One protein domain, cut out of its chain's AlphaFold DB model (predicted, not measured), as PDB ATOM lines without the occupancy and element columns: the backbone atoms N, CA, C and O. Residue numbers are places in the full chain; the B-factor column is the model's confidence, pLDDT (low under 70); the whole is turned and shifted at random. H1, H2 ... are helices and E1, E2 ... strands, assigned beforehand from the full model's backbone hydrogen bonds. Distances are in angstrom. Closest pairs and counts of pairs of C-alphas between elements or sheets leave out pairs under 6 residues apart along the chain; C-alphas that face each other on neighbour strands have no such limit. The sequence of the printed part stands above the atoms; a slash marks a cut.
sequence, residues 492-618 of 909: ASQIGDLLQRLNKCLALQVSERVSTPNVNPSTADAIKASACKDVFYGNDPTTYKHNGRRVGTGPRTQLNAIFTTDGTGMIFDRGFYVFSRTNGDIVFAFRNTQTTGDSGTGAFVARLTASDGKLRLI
ATOM      1  N   ALA A 492      33.919  -8.729  23.850       88.38
ATOM      2  CA  ALA A 492      34.870  -7.755  24.392       88.38
ATOM      3  C   ALA A 492      35.328  -6.742  23.323       88.38
ATOM      4  O   ALA A 492      35.302  -5.531  23.555       88.38
ATOM      5  N   SER A 493      35.642  -7.222  22.116       87.62
ATOM      6  CA  SER A 493      36.006  -6.383  20.967       87.62
ATOM      7  C   SER A 493      34.869  -5.455  20.534       87.62
ATOM      8  O   SER A 493      35.105  -4.281  20.256       87.62
ATOM      9  N   GLN A 494      33.624  -5.943  20.524       92.19
ATOM     10  CA  GLN A 494      32.441  -5.135  20.205       92.19
ATOM     11  C   GLN A 494      32.177  -4.038  21.244       92.19
ATOM     12  O   GLN A 494      31.780  -2.929  20.881       92.19
ATOM     13  N   ILE A 495      32.417  -4.322  22.528       94.38
ATOM     14  CA  ILE A 495      32.359  -3.310  23.590       94.38
ATOM     15  C   ILE A 495      33.455  -2.258  23.362       94.38
ATOM     16  O   ILE A 495      33.166  -1.063  23.405       94.38
ATOM     17  N   GLY A 496      34.687  -2.684  23.071       91.94
ATOM     18  CA  GLY A 496      35.798  -1.781  22.761       91.94
ATOM     19  C   GLY A 496      35.501  -0.852  21.577       91.94
ATOM     20  O   GLY A 496      35.697   0.357  21.679       91.94
ATOM     21  N   ASP A 497      34.957  -1.393  20.485       94.50
ATOM     22  CA  ASP A 497      34.519  -0.631  19.306       94.50
ATOM     23  C   ASP A 497      33.410   0.387  19.642       94.50
ATOM     24  O   ASP A 497      33.489   1.551  19.241       94.50
ATOM     25  N   LEU A 498      32.408   0.001  20.442       97.75
ATOM     26  CA  LEU A 498      31.370   0.924  20.909       97.75
ATOM     27  C   LEU A 498      31.956   2.083  21.734       97.75
ATOM     28  O   LEU A 498      31.599   3.240  21.498       97.75
ATOM     29  N   LEU A 499      32.875   1.802  22.662       97.00
ATOM     30  CA  LEU A 499      33.534   2.845  23.454       97.00
ATOM     31  C   LEU A 499      34.388   3.771  22.578       97.00
ATOM     32  O   LEU A 499      34.332   4.989  22.737       97.00
ATOM     33  N   GLN A 500      35.105   3.234  21.588       96.31
ATOM     34  CA  GLN A 500      35.850   4.053  20.626       96.31
ATOM     35  C   GLN A 500      34.935   4.960  19.795       96.31
ATOM     36  O   GLN A 500      35.286   6.113  19.541       96.31
ATOM     37  N   ARG A 501      33.752   4.483  19.380       97.75
ATOM     38  CA  ARG A 501      32.752   5.335  18.714       97.75
ATOM     39  C   ARG A 501      32.252   6.458  19.619       97.75
ATOM     40  O   ARG A 501      32.137   7.592  19.158       97.75
ATOM     41  N   LEU A 502      32.002   6.169  20.897       97.81
ATOM     42  CA  LEU A 502      31.622   7.190  21.874       97.81
ATOM     43  C   LEU A 502      32.737   8.234  22.054       97.81
ATOM     44  O   LEU A 502      32.459   9.431  22.020       97.81
ATOM     45  N   ASN A 503      33.999   7.806  22.116       97.88
ATOM     46  CA  ASN A 503      35.149   8.714  22.179       97.88
ATOM     47  C   ASN A 503      35.259   9.584  20.922       97.88
ATOM     48  O   ASN A 503      35.502  10.780  21.024       97.88
ATOM     49  N   LYS A 504      35.011   9.024  19.729       97.88
ATOM     50  CA  LYS A 504      34.963   9.802  18.478       97.88
ATOM     51  C   LYS A 504      33.855  10.854  18.489       97.88
ATOM     52  O   LYS A 504      34.074  11.948  17.984       97.88
ATOM     53  N   CYS A 505      32.691  10.553  19.070       98.25
ATOM     54  CA  CYS A 505      31.649  11.558  19.282       98.25
ATOM     55  C   CYS A 505      32.148  12.686  20.197       98.25
ATOM     56  O   CYS A 505      32.001  13.850  19.845       98.25
ATOM     57  N   LEU A 506      32.762  12.357  21.337       97.94
ATOM     58  CA  LEU A 506      33.187  13.339  22.344       97.94
ATOM     59  C   LEU A 506      34.491  14.076  22.005       97.94
ATOM     60  O   LEU A 506      34.774  15.110  22.605       97.94
ATOM     61  N   ALA A 507      35.250  13.605  21.017       97.25
ATOM     62  CA  ALA A 507      36.382  14.330  20.445       97.25
ATOM     63  C   ALA A 507      35.948  15.559  19.623       97.25
ATOM     64  O   ALA A 507      36.724  16.501  19.479       97.25
ATOM     65  N   LEU A 508      34.716  15.562  19.097       97.62
ATOM     66  CA  LEU A 508      34.137  16.721  18.416       97.62
ATOM     67  C   LEU A 508      33.857  17.846  19.412       97.62
ATOM     68  O   LEU A 508      33.441  17.590  20.548       97.62
ATOM     69  N   GLN A 509      33.980  19.093  18.962       97.31
ATOM     70  CA  GLN A 509      33.552  20.248  19.746       97.31
ATOM     71  C   GLN A 509      32.039  20.188  19.985       97.31
ATOM     72  O   GLN A 509      31.269  19.741  19.133       97.31
ATOM     73  N   VAL A 510      31.572  20.664  21.142       97.19
ATOM     74  CA  VAL A 510      30.146  20.571  21.515       97.19
ATOM     75  C   VAL A 510      29.206  21.209  20.472       97.19
ATOM     76  O   VAL A 510      28.121  20.687  20.216       97.19
ATOM     77  N   SER A 511      29.642  22.277  19.795       96.94
ATOM     78  CA  SER A 511      28.914  22.942  18.702       96.94
ATOM     79  C   SER A 511      28.784  22.100  17.427       96.94
ATOM     80  O   SER A 511      27.885  22.343  16.620       96.94
ATOM     81  N   GLU A 512      29.644  21.102  17.240       98.00
ATOM     82  CA  GLU A 512      29.578  20.128  16.148       98.00
ATOM     83  C   GLU A 512      28.650  18.965  16.518       98.00
ATOM     84  O   GLU A 512      27.892  18.488  15.672       98.00
ATOM     85  N   ARG A 513      28.647  18.558  17.797       98.00
ATOM     86  CA  ARG A 513      27.826  17.449  18.318       98.00
ATOM     87  C   ARG A 513      26.333  17.760  18.291       98.00
ATOM     88  O   ARG A 513      25.546  16.936  17.810       98.00
ATOM     89  N   VAL A 514      25.944  18.935  18.797       98.25
ATOM     90  CA  VAL A 514      24.540  19.305  19.044       98.25
ATOM     91  C   VAL A 514      24.144  20.651  18.422       98.25
ATOM     92  O   VAL A 514      24.991  21.481  18.091       98.25
ATOM     93  N   SER A 515      22.843  20.875  18.221       97.38
ATOM     94  CA  SER A 515      22.284  22.142  17.725       97.38
ATOM     95  C   SER A 515      22.205  23.231  18.801       97.38
ATOM     96  O   SER A 515      22.310  24.408  18.467       97.38
ATOM     97  N   THR A 516      22.075  22.852  20.075       93.69
ATOM     98  CA  THR A 516      21.951  23.763  21.228       93.69
ATOM     99  C   THR A 516      22.988  23.429  22.316       93.69
ATOM    100  O   THR A 516      22.667  22.730  23.283       93.69
ATOM    101  N   PRO A 517      24.248  23.876  22.164       96.06
ATOM    102  CA  PRO A 517      25.325  23.585  23.114       96.06
ATOM    103  C   PRO A 517      25.086  24.195  24.496       96.06
ATOM    104  O   PRO A 517      24.680  25.350  24.591       96.06
ATOM    105  N   ASN A 518      25.400  23.449  25.558       95.19
ATOM    106  CA  ASN A 518      25.324  23.895  26.957       95.19
ATOM    107  C   ASN A 518      23.930  24.384  27.409       95.19
ATOM    108  O   ASN A 518      23.815  25.094  28.405       95.19
ATOM    109  N   VAL A 519      22.865  24.001  26.700       94.75
ATOM    110  CA  VAL A 519      21.483  24.330  27.077       94.75
ATOM    111  C   VAL A 519      20.928  23.264  28.024       94.75
ATOM    112  O   VAL A 519      21.131  22.065  27.814       94.75
ATOM    113  N   ASN A 520      20.220  23.701  29.068       91.19
ATOM    114  CA  ASN A 520      19.525  22.850  30.032       91.19
ATOM    115  C   ASN A 520      18.097  23.394  30.274       91.19
ATOM    116  O   ASN A 520      17.982  24.511  30.782       91.19
ATOM    117  N   PRO A 521      17.024  22.652  29.928       92.88
ATOM    118  CA  PRO A 521      17.028  21.280  29.412       92.88
ATOM    119  C   PRO A 521      17.272  21.185  27.896       92.88
ATOM    120  O   PRO A 521      17.036  22.128  27.144       92.88
ATOM    121  N   SER A 522      17.706  20.010  27.445       95.06
ATOM    122  CA  SER A 522      17.904  19.639  26.038       95.06
ATOM    123  C   SER A 522      17.559  18.163  25.842       95.06
ATOM    124  O   SER A 522      17.598  17.380  26.795       95.06
ATOM    125  N   THR A 523      17.221  17.764  24.618       96.06
ATOM    126  CA  THR A 523      16.764  16.407  24.285       96.06
ATOM    127  C   THR A 523      17.640  15.750  23.221       96.06
ATOM    128  O   THR A 523      18.439  16.395  22.543       96.06
ATOM    129  N   ALA A 524      17.452  14.442  23.050       96.81
ATOM    130  CA  ALA A 524      18.045  13.625  21.995       96.81
ATOM    131  C   ALA A 524      17.998  14.260  20.587       96.81
ATOM    132  O   ALA A 524      18.969  14.133  19.841       96.81
ATOM    133  N   ASP A 525      16.921  14.978  20.242       96.38
ATOM    134  CA  ASP A 525      16.721  15.580  18.912       96.38
ATOM    135  C   ASP A 525      17.755  16.661  18.576       96.38
ATOM    136  O   ASP A 525      18.026  16.927  17.404       96.38
ATOM    137  N   ALA A 526      18.373  17.270  19.592       97.25
ATOM    138  CA  ALA A 526      19.422  18.256  19.380       97.25
ATOM    139  C   ALA A 526      20.748  17.627  18.910       97.25
ATOM    140  O   ALA A 526      21.620  18.355  18.440       97.25
ATOM    141  N   ILE A 527      20.931  16.302  18.990       98.31
ATOM    142  CA  ILE A 527      22.139  15.623  18.494       98.31
ATOM    143  C   ILE A 527      22.118  15.601  16.962       98.31
ATOM    144  O   ILE A 527      21.278  14.949  16.343       98.31
ATOM    145  N   LYS A 528      23.089  16.277  16.334       97.50
ATOM    146  CA  LYS A 528      23.182  16.401  14.866       97.50
ATOM    147  C   LYS A 528      24.348  15.625  14.254       97.50
ATOM    148  O   LYS A 528      24.217  15.156  13.126       97.50
ATOM    149  N   ALA A 529      25.454  15.445  14.978       98.31
ATOM    150  CA  ALA A 529      26.622  14.735  14.459       98.31
ATOM    151  C   ALA A 529      26.329  13.243  14.234       98.31
ATOM    152  O   ALA A 529      25.888  12.540  15.146       98.31
ATOM    153  N   SER A 530      26.649  12.736  13.040       97.69
ATOM    154  CA  SER A 530      26.498  11.313  12.699       97.69
ATOM    155  C   SER A 530      27.326  10.409  13.612       97.69
ATOM    156  O   SER A 530      26.820   9.388  14.066       97.69
ATOM    157  N   ALA A 531      28.549  10.823  13.964       97.56
ATOM    158  CA  ALA A 531      29.412  10.104  14.904       97.56
ATOM    159  C   ALA A 531      28.759   9.912  16.285       97.56
ATOM    160  O   ALA A 531      28.955   8.878  16.914       97.56
ATOM    161  N   CYS A 532      27.952  10.876  16.740       98.25
ATOM    162  CA  CYS A 532      27.218  10.775  18.002       98.25
ATOM    163  C   CYS A 532      25.948   9.931  17.878       98.25
ATOM    164  O   CYS A 532      25.616   9.190  18.799       98.25
ATOM    165  N   LYS A 533      25.259   9.994  16.733       98.00
ATOM    166  CA  LYS A 533      24.100   9.138  16.448       98.00
ATOM    167  C   LYS A 533      24.480   7.658  16.336       98.00
ATOM    168  O   LYS A 533      23.764   6.825  16.878       98.00
ATOM    169  N   ASP A 534      25.631   7.338  15.732       96.88
ATOM    170  CA  ASP A 534      26.126   5.960  15.513       96.88
ATOM    171  C   ASP A 534      26.371   5.165  16.811       96.88
ATOM    172  O   ASP A 534      26.522   3.945  16.784       96.88
ATOM    173  N   VAL A 535      26.395   5.832  17.967       97.88
ATOM    174  CA  VAL A 535      26.532   5.189  19.283       97.88
ATOM    175  C   VAL A 535      25.213   4.555  19.750       97.88
ATOM    176  O   VAL A 535      25.233   3.616  20.548       97.88
ATOM    177  N   PHE A 536      24.065   5.029  19.256       97.94
ATOM    178  CA  PHE A 536      22.734   4.638  19.726       97.94
ATOM    179  C   PHE A 536      22.049   3.654  18.788       97.94
ATOM    180  O   PHE A 536      22.212   3.719  17.571       97.94
ATOM    181  N   TYR A 537      21.284   2.721  19.351       96.88
ATOM    182  CA  TYR A 537      20.590   1.690  18.582       96.88
ATOM    183  C   TYR A 537      19.758   2.294  17.435       96.88
ATOM    184  O   TYR A 537      19.064   3.287  17.615       96.88
ATOM    185  N   GLY A 538      19.877   1.733  16.226       93.62
ATOM    186  CA  GLY A 538      19.226   2.287  15.029       93.62
ATOM    187  C   GLY A 538      19.788   3.629  14.536       93.62
ATOM    188  O   GLY A 538      19.175   4.258  13.681       93.62
ATOM    189  N   ASN A 539      20.946   4.065  15.046       95.69
ATOM    190  CA  ASN A 539      21.504   5.408  14.854       95.69
ATOM    191  C   ASN A 539      20.562   6.522  15.344       95.69
ATOM    192  O   ASN A 539      20.568   7.636  14.813       95.69
ATOM    193  N   ASP A 540      19.737   6.208  16.342       96.31
ATOM    194  CA  ASP A 540      18.686   7.081  16.843       96.31
ATOM    195  C   ASP A 540      18.806   7.242  18.370       96.31
ATOM    196  O   ASP A 540      18.448   6.344  19.133       96.31
ATOM    197  N   PRO A 541      19.292   8.397  18.862       97.62
ATOM    198  CA  PRO A 541      19.409   8.644  20.296       97.62
ATOM    199  C   PRO A 541      18.069   8.630  21.052       97.62
ATOM    200  O   PRO A 541      18.067   8.477  22.276       97.62
ATOM    201  N   THR A 542      16.925   8.767  20.369       96.62
ATOM    202  CA  THR A 542      15.598   8.773  21.009       96.62
ATOM    203  C   THR A 542      15.163   7.387  21.501       96.62
ATOM    204  O   THR A 542      14.325   7.290  22.408       96.62
ATOM    205  N   THR A 543      15.767   6.312  20.974       95.75
ATOM    206  CA  THR A 543      15.478   4.926  21.380       95.75
ATOM    207  C   THR A 543      16.084   4.573  22.735       95.75
ATOM    208  O   THR A 543      15.692   3.585  23.362       95.75
ATOM    209  N   TYR A 544      17.065   5.350  23.195       97.81
ATOM    210  CA  TYR A 544      17.730   5.106  24.464       97.81
ATOM    211  C   TYR A 544      16.802   5.414  25.639       97.81
ATOM    212  O   TYR A 544      16.277   6.524  25.781       97.81
ATOM    213  N   LYS A 545      16.648   4.432  26.529       96.88
ATOM    214  CA  LYS A 545      15.933   4.600  27.792       96.88
ATOM    215  C   LYS A 545      16.580   3.738  28.864       96.88
ATOM    216  O   LYS A 545      16.596   2.513  28.755       96.88
ATOM    217  N   HIS A 546      17.090   4.366  29.914       95.56
ATOM    218  CA  HIS A 546      17.692   3.673  31.047       95.56
ATOM    219  C   HIS A 546      17.062   4.179  32.340       95.56
ATOM    220  O   HIS A 546      17.159   5.366  32.635       95.56
ATOM    221  N   ASN A 547      16.399   3.306  33.103       94.19
ATOM    222  CA  ASN A 547      15.736   3.680  34.360       94.19
ATOM    223  C   ASN A 547      14.737   4.844  34.192       94.19
ATOM    224  O   ASN A 547      14.698   5.792  34.972       94.19
ATOM    225  N   GLY A 548      13.975   4.829  33.095       92.50
ATOM    226  CA  GLY A 548      13.068   5.914  32.719       92.50
ATOM    227  C   GLY A 548      13.752   7.205  32.254       92.50
ATOM    228  O   GLY A 548      13.050   8.144  31.881       92.50
ATOM    229  N   ARG A 549      15.091   7.271  32.254       93.56
ATOM    230  CA  ARG A 549      15.871   8.429  31.803       93.56
ATOM    231  C   ARG A 549      16.185   8.339  30.311       93.56
ATOM    232  O   ARG A 549      16.472   7.255  29.800       93.56
ATOM    233  N   ARG A 550      16.142   9.480  29.620       95.62
ATOM    234  CA  ARG A 550      16.424   9.617  28.175       95.62
ATOM    235  C   ARG A 550      17.711  10.405  27.929       95.62
ATOM    236  O   ARG A 550      18.235  11.031  28.842       95.62
ATOM    237  N   VAL A 551      18.220  10.390  26.702       97.50
ATOM    238  CA  VAL A 551      19.391  11.199  26.325       97.50
ATOM    239  C   VAL A 551      19.028  12.685  26.358       97.50
ATOM    240  O   VAL A 551      18.033  13.083  25.747       97.50
ATOM    241  N   GLY A 552      19.811  13.498  27.069       96.50
ATOM    242  CA  GLY A 552      19.559  14.938  27.186       96.50
ATOM    243  C   GLY A 552      20.216  15.597  28.399       96.50
ATOM    244  O   GLY A 552      21.005  14.980  29.118       96.50
ATOM    245  N   THR A 553      19.820  16.837  28.677       94.88
ATOM    246  CA  THR A 553      20.153  17.585  29.903       94.88
ATOM    247  C   THR A 553      18.876  17.932  30.670       94.88
ATOM    248  O   THR A 553      17.820  18.135  30.069       94.88
ATOM    249  N   GLY A 554      18.973  17.997  31.999       87.44
ATOM    250  CA  GLY A 554      17.858  18.325  32.887       87.44
ATOM    251  C   GLY A 554      17.344  17.133  33.700       87.44
ATOM    252  O   GLY A 554      18.002  16.091  33.787       87.44
ATOM    253  N   PRO A 555      16.179  17.278  34.353       82.38
ATOM    254  CA  PRO A 555      15.612  16.218  35.173       82.38
ATOM    255  C   PRO A 555      15.333  14.960  34.346       82.38
ATOM    256  O   PRO A 555      14.779  15.028  33.251       82.38
ATOM    257  N   ARG A 556      15.672  13.791  34.902       83.62
ATOM    258  CA  ARG A 556      15.438  12.474  34.280       83.62
ATOM    259  C   ARG A 556      16.128  12.283  32.919       83.62
ATOM    260  O   ARG A 556      15.609  11.563  32.063       83.62
ATOM    261  N   THR A 557      17.317  12.850  32.725       92.06
ATOM    262  CA  THR A 557      18.156  12.559  31.552       92.06
ATOM    263  C   THR A 557      19.467  11.849  31.912       92.06
ATOM    264  O   THR A 557      19.832  11.717  33.082       92.06
ATOM    265  N   GLN A 558      20.153  11.317  30.899       92.69
ATOM    266  CA  GLN A 558      21.497  10.737  30.970       92.69
ATOM    267  C   GLN A 558      22.319  11.153  29.741       92.69
ATOM    268  O   GLN A 558      21.776  11.696  28.777       92.69
ATOM    269  N   LEU A 559      23.629  10.872  29.777       94.31
ATOM    270  CA  LEU A 559      24.582  11.205  28.707       94.31
ATOM    271  C   LEU A 559      24.660  12.720  28.432       94.31
ATOM    272  O   LEU A 559      24.815  13.160  27.293       94.31
ATOM    273  N   ASN A 560      24.597  13.518  29.505       94.38
ATOM    274  CA  ASN A 560      24.713  14.979  29.473       94.38
ATOM    275  C   ASN A 560      26.013  15.462  28.808       94.38
ATOM    276  O   ASN A 560      25.994  16.491  28.141       94.38
ATOM    277  N   ALA A 561      27.106  14.698  28.925       93.75
ATOM    278  CA  ALA A 561      28.411  15.008  28.334       93.75
ATOM    279  C   ALA A 561      28.357  15.275  26.815       93.75
ATOM    280  O   ALA A 561      29.143  16.059  26.290       93.75
ATOM    281  N   ILE A 562      27.394  14.693  26.089       97.25
ATOM    282  CA  ILE A 562      27.222  14.966  24.653       97.25
ATOM    283  C   ILE A 562      26.854  16.442  24.408       97.25
ATOM    284  O   ILE A 562      27.275  17.026  23.407       97.25
ATOM    285  N   PHE A 563      26.126  17.061  25.338       97.81
ATOM    286  CA  PHE A 563      25.557  18.405  25.220       97.81
ATOM    287  C   PHE A 563      26.408  19.500  25.872       97.81
ATOM    288  O   PHE A 563      26.115  20.679  25.663       97.81
ATOM    289  N   THR A 564      27.429  19.143  26.657       95.06
ATOM    290  CA  THR A 564      28.217  20.097  27.454       95.06
ATOM    291  C   THR A 564      29.664  20.198  26.992       95.06
ATOM    292  O   THR A 564      30.256  19.232  26.513       95.06
ATOM    293  N   THR A 565      30.263  21.375  27.162       94.25
ATOM    294  CA  THR A 565      31.680  21.610  26.843       94.25
ATOM    295  C   THR A 565      32.591  20.674  27.638       94.25
ATOM    296  O   THR A 565      33.489  20.091  27.039       94.25
ATOM    297  N   ASP A 566      32.279  20.426  28.915       88.06
ATOM    298  CA  ASP A 566      33.027  19.535  29.822       88.06
ATOM    299  C   ASP A 566      33.097  18.078  29.342       88.06
ATOM    300  O   ASP A 566      33.996  17.329  29.715       88.06
ATOM    301  N   GLY A 567      32.160  17.649  28.491       91.69
ATOM    302  CA  GLY A 567      32.223  16.326  27.873       91.69
ATOM    303  C   GLY A 567      33.261  16.215  26.753       91.69
ATOM    304  O   GLY A 567      33.555  15.108  26.307       91.69
ATOM    305  N   THR A 568      33.802  17.333  26.264       95.62
ATOM    306  CA  THR A 568      34.742  17.352  25.136       95.62
ATOM    307  C   THR A 568      36.091  16.776  25.541       95.62
ATOM    308  O   THR A 568      36.710  17.235  26.495       95.62
ATOM    309  N   GLY A 569      36.547  15.762  24.807       93.81
ATOM    310  CA  GLY A 569      37.782  15.038  25.115       93.81
ATOM    311  C   GLY A 569      37.659  14.023  26.257       93.81
ATOM    312  O   GLY A 569      38.664  13.422  26.623       93.81
ATOM    313  N   MET A 570      36.458  13.793  26.805       94.44
ATOM    314  CA  MET A 570      36.231  12.703  27.757       94.44
ATOM    315  C   MET A 570      36.428  11.348  27.064       94.44
ATOM    316  O   MET A 570      35.897  11.106  25.978       94.44
ATOM    317  N   ILE A 571      37.175  10.457  27.712       94.25
ATOM    318  CA  ILE A 571      37.518   9.130  27.198       94.25
ATOM    319  C   ILE A 571      36.762   8.068  27.987       94.25
ATOM    320  O   ILE A 571      36.738   8.092  29.212       94.25
ATOM    321  N   PHE A 572      36.180   7.113  27.275       94.81
ATOM    322  CA  PHE A 572      35.611   5.884  27.798       94.81
ATOM    323  C   PHE A 572      36.520   4.723  27.407       94.81
ATOM    324  O   PHE A 572      36.821   4.525  26.226       94.81
ATOM    325  N   ASP A 573      36.965   3.954  28.392       90.38
ATOM    326  CA  ASP A 573      37.846   2.811  28.209       90.38
ATOM    327  C   ASP A 573      37.477   1.665  29.165       90.38
ATOM    328  O   ASP A 573      36.456   1.703  29.858       90.38
ATOM    329  N   ARG A 574      38.273   0.589  29.147       85.31
ATOM    330  CA  ARG A 574      38.112  -0.573  30.046       85.31
ATOM    331  C   ARG A 574      36.720  -1.196  30.018       85.31
ATOM    332  O   ARG A 574      36.210  -1.656  31.031       85.31
ATOM    333  N   GLY A 575      36.106  -1.226  28.844       89.25
ATOM    334  CA  GLY A 575      34.848  -1.926  28.664       89.25
ATOM    335  C   GLY A 575      35.003  -3.413  28.976       89.25
ATOM    336  O   GLY A 575      35.858  -4.072  28.386       89.25
ATOM    337  N   PHE A 576      34.181  -3.951  29.873       86.19
ATOM    338  CA  PHE A 576      34.153  -5.385  30.147       86.19
ATOM    339  C   PHE A 576      32.731  -5.905  30.284       86.19
ATOM    340  O   PHE A 576      31.843  -5.269  30.855       86.19
ATOM    341  N   TYR A 577      32.537  -7.107  29.758       90.56
ATOM    342  CA  TYR A 577      31.271  -7.809  29.819       90.56
ATOM    343  C   TYR A 577      30.898  -8.170  31.266       90.56
ATOM    344  O   TYR A 577      31.704  -8.761  31.999       90.56
ATOM    345  N   VAL A 578      29.655  -7.849  31.644       88.19
ATOM    346  CA  VAL A 578      29.069  -8.196  32.943       88.19
ATOM    347  C   VAL A 578      28.111  -9.379  32.774       88.19
ATOM    348  O   VAL A 578      28.405 -10.459  33.279       88.19
ATOM    349  N   PHE A 579      26.998  -9.204  32.049       89.06
ATOM    350  CA  PHE A 579      26.031 -10.270  31.742       89.06
ATOM    351  C   PHE A 579      25.163  -9.924  30.520       89.06
ATOM    352  O   PHE A 579      25.104  -8.772  30.095       89.06
ATOM    353  N   SER A 580      24.443 -10.921  30.001       90.06
ATOM    354  CA  SER A 580      23.449 -10.759  28.935       90.06
ATOM    355  C   SER A 580      22.056 -11.091  29.445       90.06
ATOM    356  O   SER A 580      21.875 -12.007  30.248       90.06
ATOM    357  N   ARG A 581      21.064 -10.368  28.937       89.19
ATOM    358  CA  ARG A 581      19.644 -10.651  29.156       89.19
ATOM    359  C   ARG A 581      19.111 -11.567  28.059       89.19
ATOM    360  O   ARG A 581      19.667 -11.635  26.961       89.19
ATOM    361  N   THR A 582      18.003 -12.253  28.324       89.38
ATOM    362  CA  THR A 582      17.348 -13.156  27.353       89.38
ATOM    363  C   THR A 582      16.891 -12.449  26.075       89.38
ATOM    364  O   THR A 582      16.781 -13.080  25.030       89.38
ATOM    365  N   ASN A 583      16.675 -11.134  26.131       89.12
ATOM    366  CA  ASN A 583      16.306 -10.304  24.983       89.12
ATOM    367  C   ASN A 583      17.503  -9.898  24.085       89.12
ATOM    368  O   ASN A 583      17.312  -9.133  23.140       89.12
ATOM    369  N   GLY A 584      18.717 -10.374  24.387       88.62
ATOM    370  CA  GLY A 584      19.943 -10.068  23.642       88.62
ATOM    371  C   GLY A 584      20.656  -8.780  24.067       88.62
ATOM    372  O   GLY A 584      21.648  -8.411  23.439       88.62
ATOM    373  N   ASP A 585      20.182  -8.094  25.112       93.44
ATOM    374  CA  ASP A 585      20.887  -6.940  25.672       93.44
ATOM    375  C   ASP A 585      22.126  -7.378  26.447       93.44
ATOM    376  O   ASP A 585      22.068  -8.267  27.297       93.44
ATOM    377  N   ILE A 586      23.231  -6.685  26.197       93.50
ATOM    378  CA  ILE A 586      24.511  -6.857  26.868       93.50
ATOM    379  C   ILE A 586      24.686  -5.727  27.874       93.50
ATOM    380  O   ILE A 586      24.645  -4.546  27.520       93.50
ATOM    381  N   VAL A 587      24.916  -6.098  29.130       92.44
ATOM    382  CA  VAL A 587      25.344  -5.181  30.182       92.44
ATOM    383  C   VAL A 587      26.859  -5.243  30.284       92.44
ATOM    384  O   VAL A 587      27.440  -6.316  30.466       92.44
ATOM    385  N   PHE A 588      27.498  -4.085  30.177       92.81
ATOM    386  CA  PHE A 588      28.941  -3.946  30.323       92.81
ATOM    387  C   PHE A 588      29.263  -2.747  31.212       92.81
ATOM    388  O   PHE A 588      28.528  -1.756  31.218       92.81
ATOM    389  N   ALA A 589      30.355  -2.840  31.961       91.62
ATOM    390  CA  ALA A 589      30.893  -1.723  32.723       91.62
ATOM    391  C   ALA A 589      32.118  -1.137  32.024       91.62
ATOM    392  O   ALA A 589      32.724  -1.783  31.170       91.62
ATOM    393  N   PHE A 590      32.412   0.119  32.330       92.12
ATOM    394  CA  PHE A 590      33.457   0.909  31.693       92.12
ATOM    395  C   PHE A 590      34.010   1.931  32.684       92.12
ATOM    396  O   PHE A 590      33.327   2.319  33.638       92.12
ATOM    397  N   ARG A 591      35.212   2.429  32.400       90.44
ATOM    398  CA  ARG A 591      35.761   3.617  33.049       90.44
ATOM    399  C   ARG A 591      35.591   4.818  32.126       90.44
ATOM    400  O   ARG A 591      35.751   4.701  30.913       90.44
ATOM    401  N   ASN A 592      35.253   5.969  32.694       91.31
ATOM    402  CA  ASN A 592      35.334   7.252  32.009       91.31
ATOM    403  C   ASN A 592      36.432   8.111  32.641       91.31
ATOM    404  O   ASN A 592      36.678   8.029  33.841       91.31
ATOM    405  N   THR A 593      37.116   8.918  31.840       90.31
ATOM    406  CA  THR A 593      38.190   9.813  32.279       90.31
ATOM    407  C   THR A 593      38.033  11.166  31.601       90.31
ATOM    408  O   THR A 593      37.867  11.248  30.384       90.31
ATOM    409  N   GLN A 594      38.028  12.223  32.402       88.81
ATOM    410  CA  GLN A 594      37.965  13.609  31.950       88.81
ATOM    411  C   GLN A 594      39.354  14.098  31.529       88.81
ATOM    412  O   GLN A 594      40.370  13.517  31.902       88.81
ATOM    413  N   THR A 595      39.411  15.201  30.783       86.94
ATOM    414  CA  THR A 595      40.679  15.823  30.356       86.94
ATOM    415  C   THR A 595      41.521  16.331  31.532       86.94
ATOM    416  O   THR A 595      42.736  16.446  31.404       86.94
ATOM    417  N   THR A 596      40.900  16.567  32.691       83.69
ATOM    418  CA  THR A 596      41.560  16.884  33.968       83.69
ATOM    419  C   THR A 596      42.262  15.683  34.614       83.69
ATOM    420  O   THR A 596      42.977  15.851  35.597       83.69
ATOM    421  N   GLY A 597      42.065  14.468  34.088       83.25
ATOM    422  CA  GLY A 597      42.556  13.215  34.671       83.25
ATOM    423  C   GLY A 597      41.589  12.571  35.670       83.25
ATOM    424  O   GLY A 597      41.864  11.483  36.174       83.25
ATOM    425  N   ASP A 598      40.442  13.198  35.942       85.12
ATOM    426  CA  ASP A 598      39.452  12.643  36.860       85.12
ATOM    427  C   ASP A 598      38.735  11.450  36.248       85.12
ATOM    428  O   ASP A 598      38.263  11.520  35.112       85.12
ATOM    429  N   SER A 599      38.616  10.365  37.008       86.75
ATOM    430  CA  SER A 599      38.045   9.119  36.504       86.75
ATOM    431  C   SER A 599      36.882   8.611  37.347       86.75
ATOM    432  O   SER A 599      36.785   8.872  38.545       86.75
ATOM    433  N   GLY A 600      35.975   7.893  36.689       85.62
ATOM    434  CA  GLY A 600      34.830   7.241  37.303       85.62
ATOM    435  C   GLY A 600      34.518   5.916  36.617       85.62
ATOM    436  O   GLY A 600      35.078   5.591  35.570       85.62
ATOM    437  N   THR A 601      33.610   5.148  37.215       86.31
ATOM    438  CA  THR A 601      33.144   3.873  36.659       86.31
ATOM    439  C   THR A 601      31.631   3.906  36.489       86.31
ATOM    440  O   THR A 601      30.899   4.383  37.364       86.31
ATOM    441  N   GLY A 602      31.160   3.389  35.357       89.00
ATOM    442  CA  GLY A 602      29.745   3.289  35.023       89.00
ATOM    443  C   GLY A 602      29.407   1.971  34.339       89.00
ATOM    444  O   GLY A 602      30.276   1.149  34.057       89.00
ATOM    445  N   ALA A 603      28.118   1.773  34.070       91.69
ATOM    446  CA  ALA A 603      27.627   0.633  33.309       91.69
ATOM    447  C   ALA A 603      26.623   1.077  32.249       91.69
ATOM    448  O   ALA A 603      25.808   1.976  32.472       91.69
ATOM    449  N   PHE A 604      26.678   0.423  31.095       95.56
ATOM    450  CA  PHE A 604      25.757   0.627  29.991       95.56
ATOM    451  C   PHE A 604      25.060  -0.671  29.609       95.56
ATOM    452  O   PHE A 604      25.497  -1.776  29.924       95.56
ATOM    453  N   VAL A 605      23.943  -0.499  28.907       96.31
ATOM    454  CA  VAL A 605      23.179  -1.583  28.298       96.31
ATOM    455  C   VAL A 605      23.153  -1.318  26.803       96.31
ATOM    456  O   VAL A 605      22.722  -0.241  26.365       96.31
ATOM    457  N   ALA A 606      23.626  -2.288  26.034       97.38
ATOM    458  CA  ALA A 606      23.730  -2.198  24.592       97.38
ATOM    459  C   ALA A 606      23.134  -3.422  23.903       97.38
ATOM    460  O   ALA A 606      23.017  -4.492  24.492       97.38
ATOM    461  N   ARG A 607      22.771  -3.253  22.635       95.94
ATOM    462  CA  ARG A 607      22.201  -4.301  21.792       95.94
ATOM    463  C   ARG A 607      22.913  -4.339  20.451       95.94
ATOM    464  O   ARG A 607      23.279  -3.297  19.905       95.94
ATOM    465  N   LEU A 608      23.101  -5.545  19.923       93.62
ATOM    466  CA  LEU A 608      23.596  -5.731  18.565       93.62
ATOM    467  C   LEU A 608      22.557  -5.252  17.553       93.62
ATOM    468  O   LEU A 608      21.385  -5.627  17.599       93.62
ATOM    469  N   THR A 609      22.996  -4.418  16.622       91.69
ATOM    470  CA  THR A 609      22.166  -3.951  15.515       91.69
ATOM    471  C   THR A 609      22.262  -4.966  14.382       91.69
ATOM    472  O   THR A 609      23.334  -5.175  13.825       91.69
ATOM    473  N   ALA A 610      21.150  -5.617  14.039       87.00
ATOM    474  CA  ALA A 610      21.162  -6.744  13.101       87.00
ATOM    475  C   ALA A 610      21.641  -6.376  11.684       87.00
ATOM    476  O   ALA A 610      22.207  -7.218  10.998       87.00
ATOM    477  N   SER A 611      21.439  -5.129  11.248       88.62
ATOM    478  CA  SER A 611      21.783  -4.684   9.892       88.62
ATOM    479  C   SER A 611      23.286  -4.576   9.627       88.62
ATOM    480  O   SER A 611      23.698  -4.685   8.479       88.62
ATOM    481  N   ASP A 612      24.098  -4.323  10.657       92.00
ATOM    482  CA  ASP A 612      25.544  -4.088  10.516       92.00
ATOM    483  C   ASP A 612      26.406  -4.780  11.584       92.00
ATOM    484  O   ASP A 612      27.623  -4.604  11.603       92.00
ATOM    485  N   GLY A 613      25.798  -5.564  12.477       90.56
ATOM    486  CA  GLY A 613      26.496  -6.326  13.511       90.56
ATOM    487  C   GLY A 613      27.150  -5.475  14.603       90.56
ATOM    488  O   GLY A 613      27.926  -6.008  15.396       90.56
ATOM    489  N   LYS A 614      26.867  -4.167  14.673       94.56
ATOM    490  CA  LYS A 614      27.479  -3.265  15.658       94.56
ATOM    491  C   LYS A 614      26.705  -3.237  16.970       94.56
ATOM    492  O   LYS A 614      25.477  -3.108  16.990       94.56
ATOM    493  N   LEU A 615      27.438  -3.278  18.080       96.69
ATOM    494  CA  LEU A 615      26.888  -3.080  19.419       96.69
ATOM    495  C   LEU A 615      26.613  -1.584  19.649       96.69
ATOM    496  O   LEU A 615      27.501  -0.759  19.430       96.69
ATOM    497  N   ARG A 616      25.392  -1.225  20.062       97.75
ATOM    498  CA  ARG A 616      24.971   0.174  20.276       97.75
ATOM    499  C   ARG A 616      24.145   0.352  21.545       97.75
ATOM    500  O   ARG A 616      23.424  -0.557  21.951       97.75
ATOM    501  N   LEU A 617      24.237   1.528  22.162       98.38
ATOM    502  CA  LEU A 617      23.537   1.859  23.401       98.38
ATOM    503  C   LEU A 617      22.020   1.860  23.201       98.38
ATOM    504  O   LEU A 617      21.500   2.497  22.284       98.38
ATOM    505  N   ILE A 618      21.314   1.191  24.110       97.62
ATOM    506  CA  ILE A 618      19.846   1.146  24.139       97.62
ATOM    507  C   ILE A 618      19.287   1.445  25.538       97.62
ATOM    508  O   ILE A 618      18.165   1.927  25.660       97.62
TER     509      ILE A 618
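AT A GLANCE: This is residues 492 to 618 of the 909 residues of the protein "DUF4214 domain-containing protein" of Noviherbaspirillum denitrificans (UniProt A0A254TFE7). A curled, strongly twisted sheet of four strands, E2 to E5, wraps part of the way round one long helix, H1. Long loops with short H2, H3 and E1 make the rest. The 127 printed residues hold three named helices, then five strands; the sheet's order is E2, E3, E4, E5, antiparallel, a meander, each strand the neighbour of the one before. The class is mixed, with under half of the residues in named elements. The whole is compact, radius of gyration of the C-alphas 13.7 A, and spans 38 by 30 by 26 A.

IN THESE COORDINATES: E2, residues 571 to 580, is 24.4 A long and bends by 60 degrees at residue 574. E3, residues 586 to 593, is 22.2 A long. E4, residues 599 to 608, is 27.4 A long and bends by 51 degrees at residue 605. E5 is residues 615 to 617, ending at C-alpha 617 (23.537, 1.859, 23.401). H1, residues 492 to 507, is 22.5 A long from C-alpha 492 (34.870, -7.755, 24.392). H2 is residues 510 to 513, H3 530 to 533 and E1 550 to 553.

HOW THE PARTS SIT: Hairpin E2 and E3 has N 573 and O 591 at 2.9 A, within hydrogen-bond range, as are N 588 and O 604 of hairpin E3 and E4, 3.1 A, and N 607 and O 616 of hairpin E4 and E5, 2.9 A. H1 is on the sheet, in two layers, helix on one face; the closest C-alphas of H1 and E2 are Asn 503 and Ile 571, 5.6 A. With residues 501 to 506 alone H1 touches H3, closest C-alphas Cys 505 and Cys 532, 4.7 A. H2 is close to H1 but not clearly touching, closest C-alphas Cys 505 and Arg 513, 7.1 A. E1 pairs with no named strand. In H1 every O i to N i+4 pair is within range; H2 and H3 are too short for one.

THE WHOLE: The C-alphas farthest apart, Thr 582 and Thr 596, are 39.1 A apart. The printed part has no cut. The links H2 to H3, H3 to E1 and E1 to E2 are long. Mean pLDDT of the printed part is 93.6, and no printed residue is under 70.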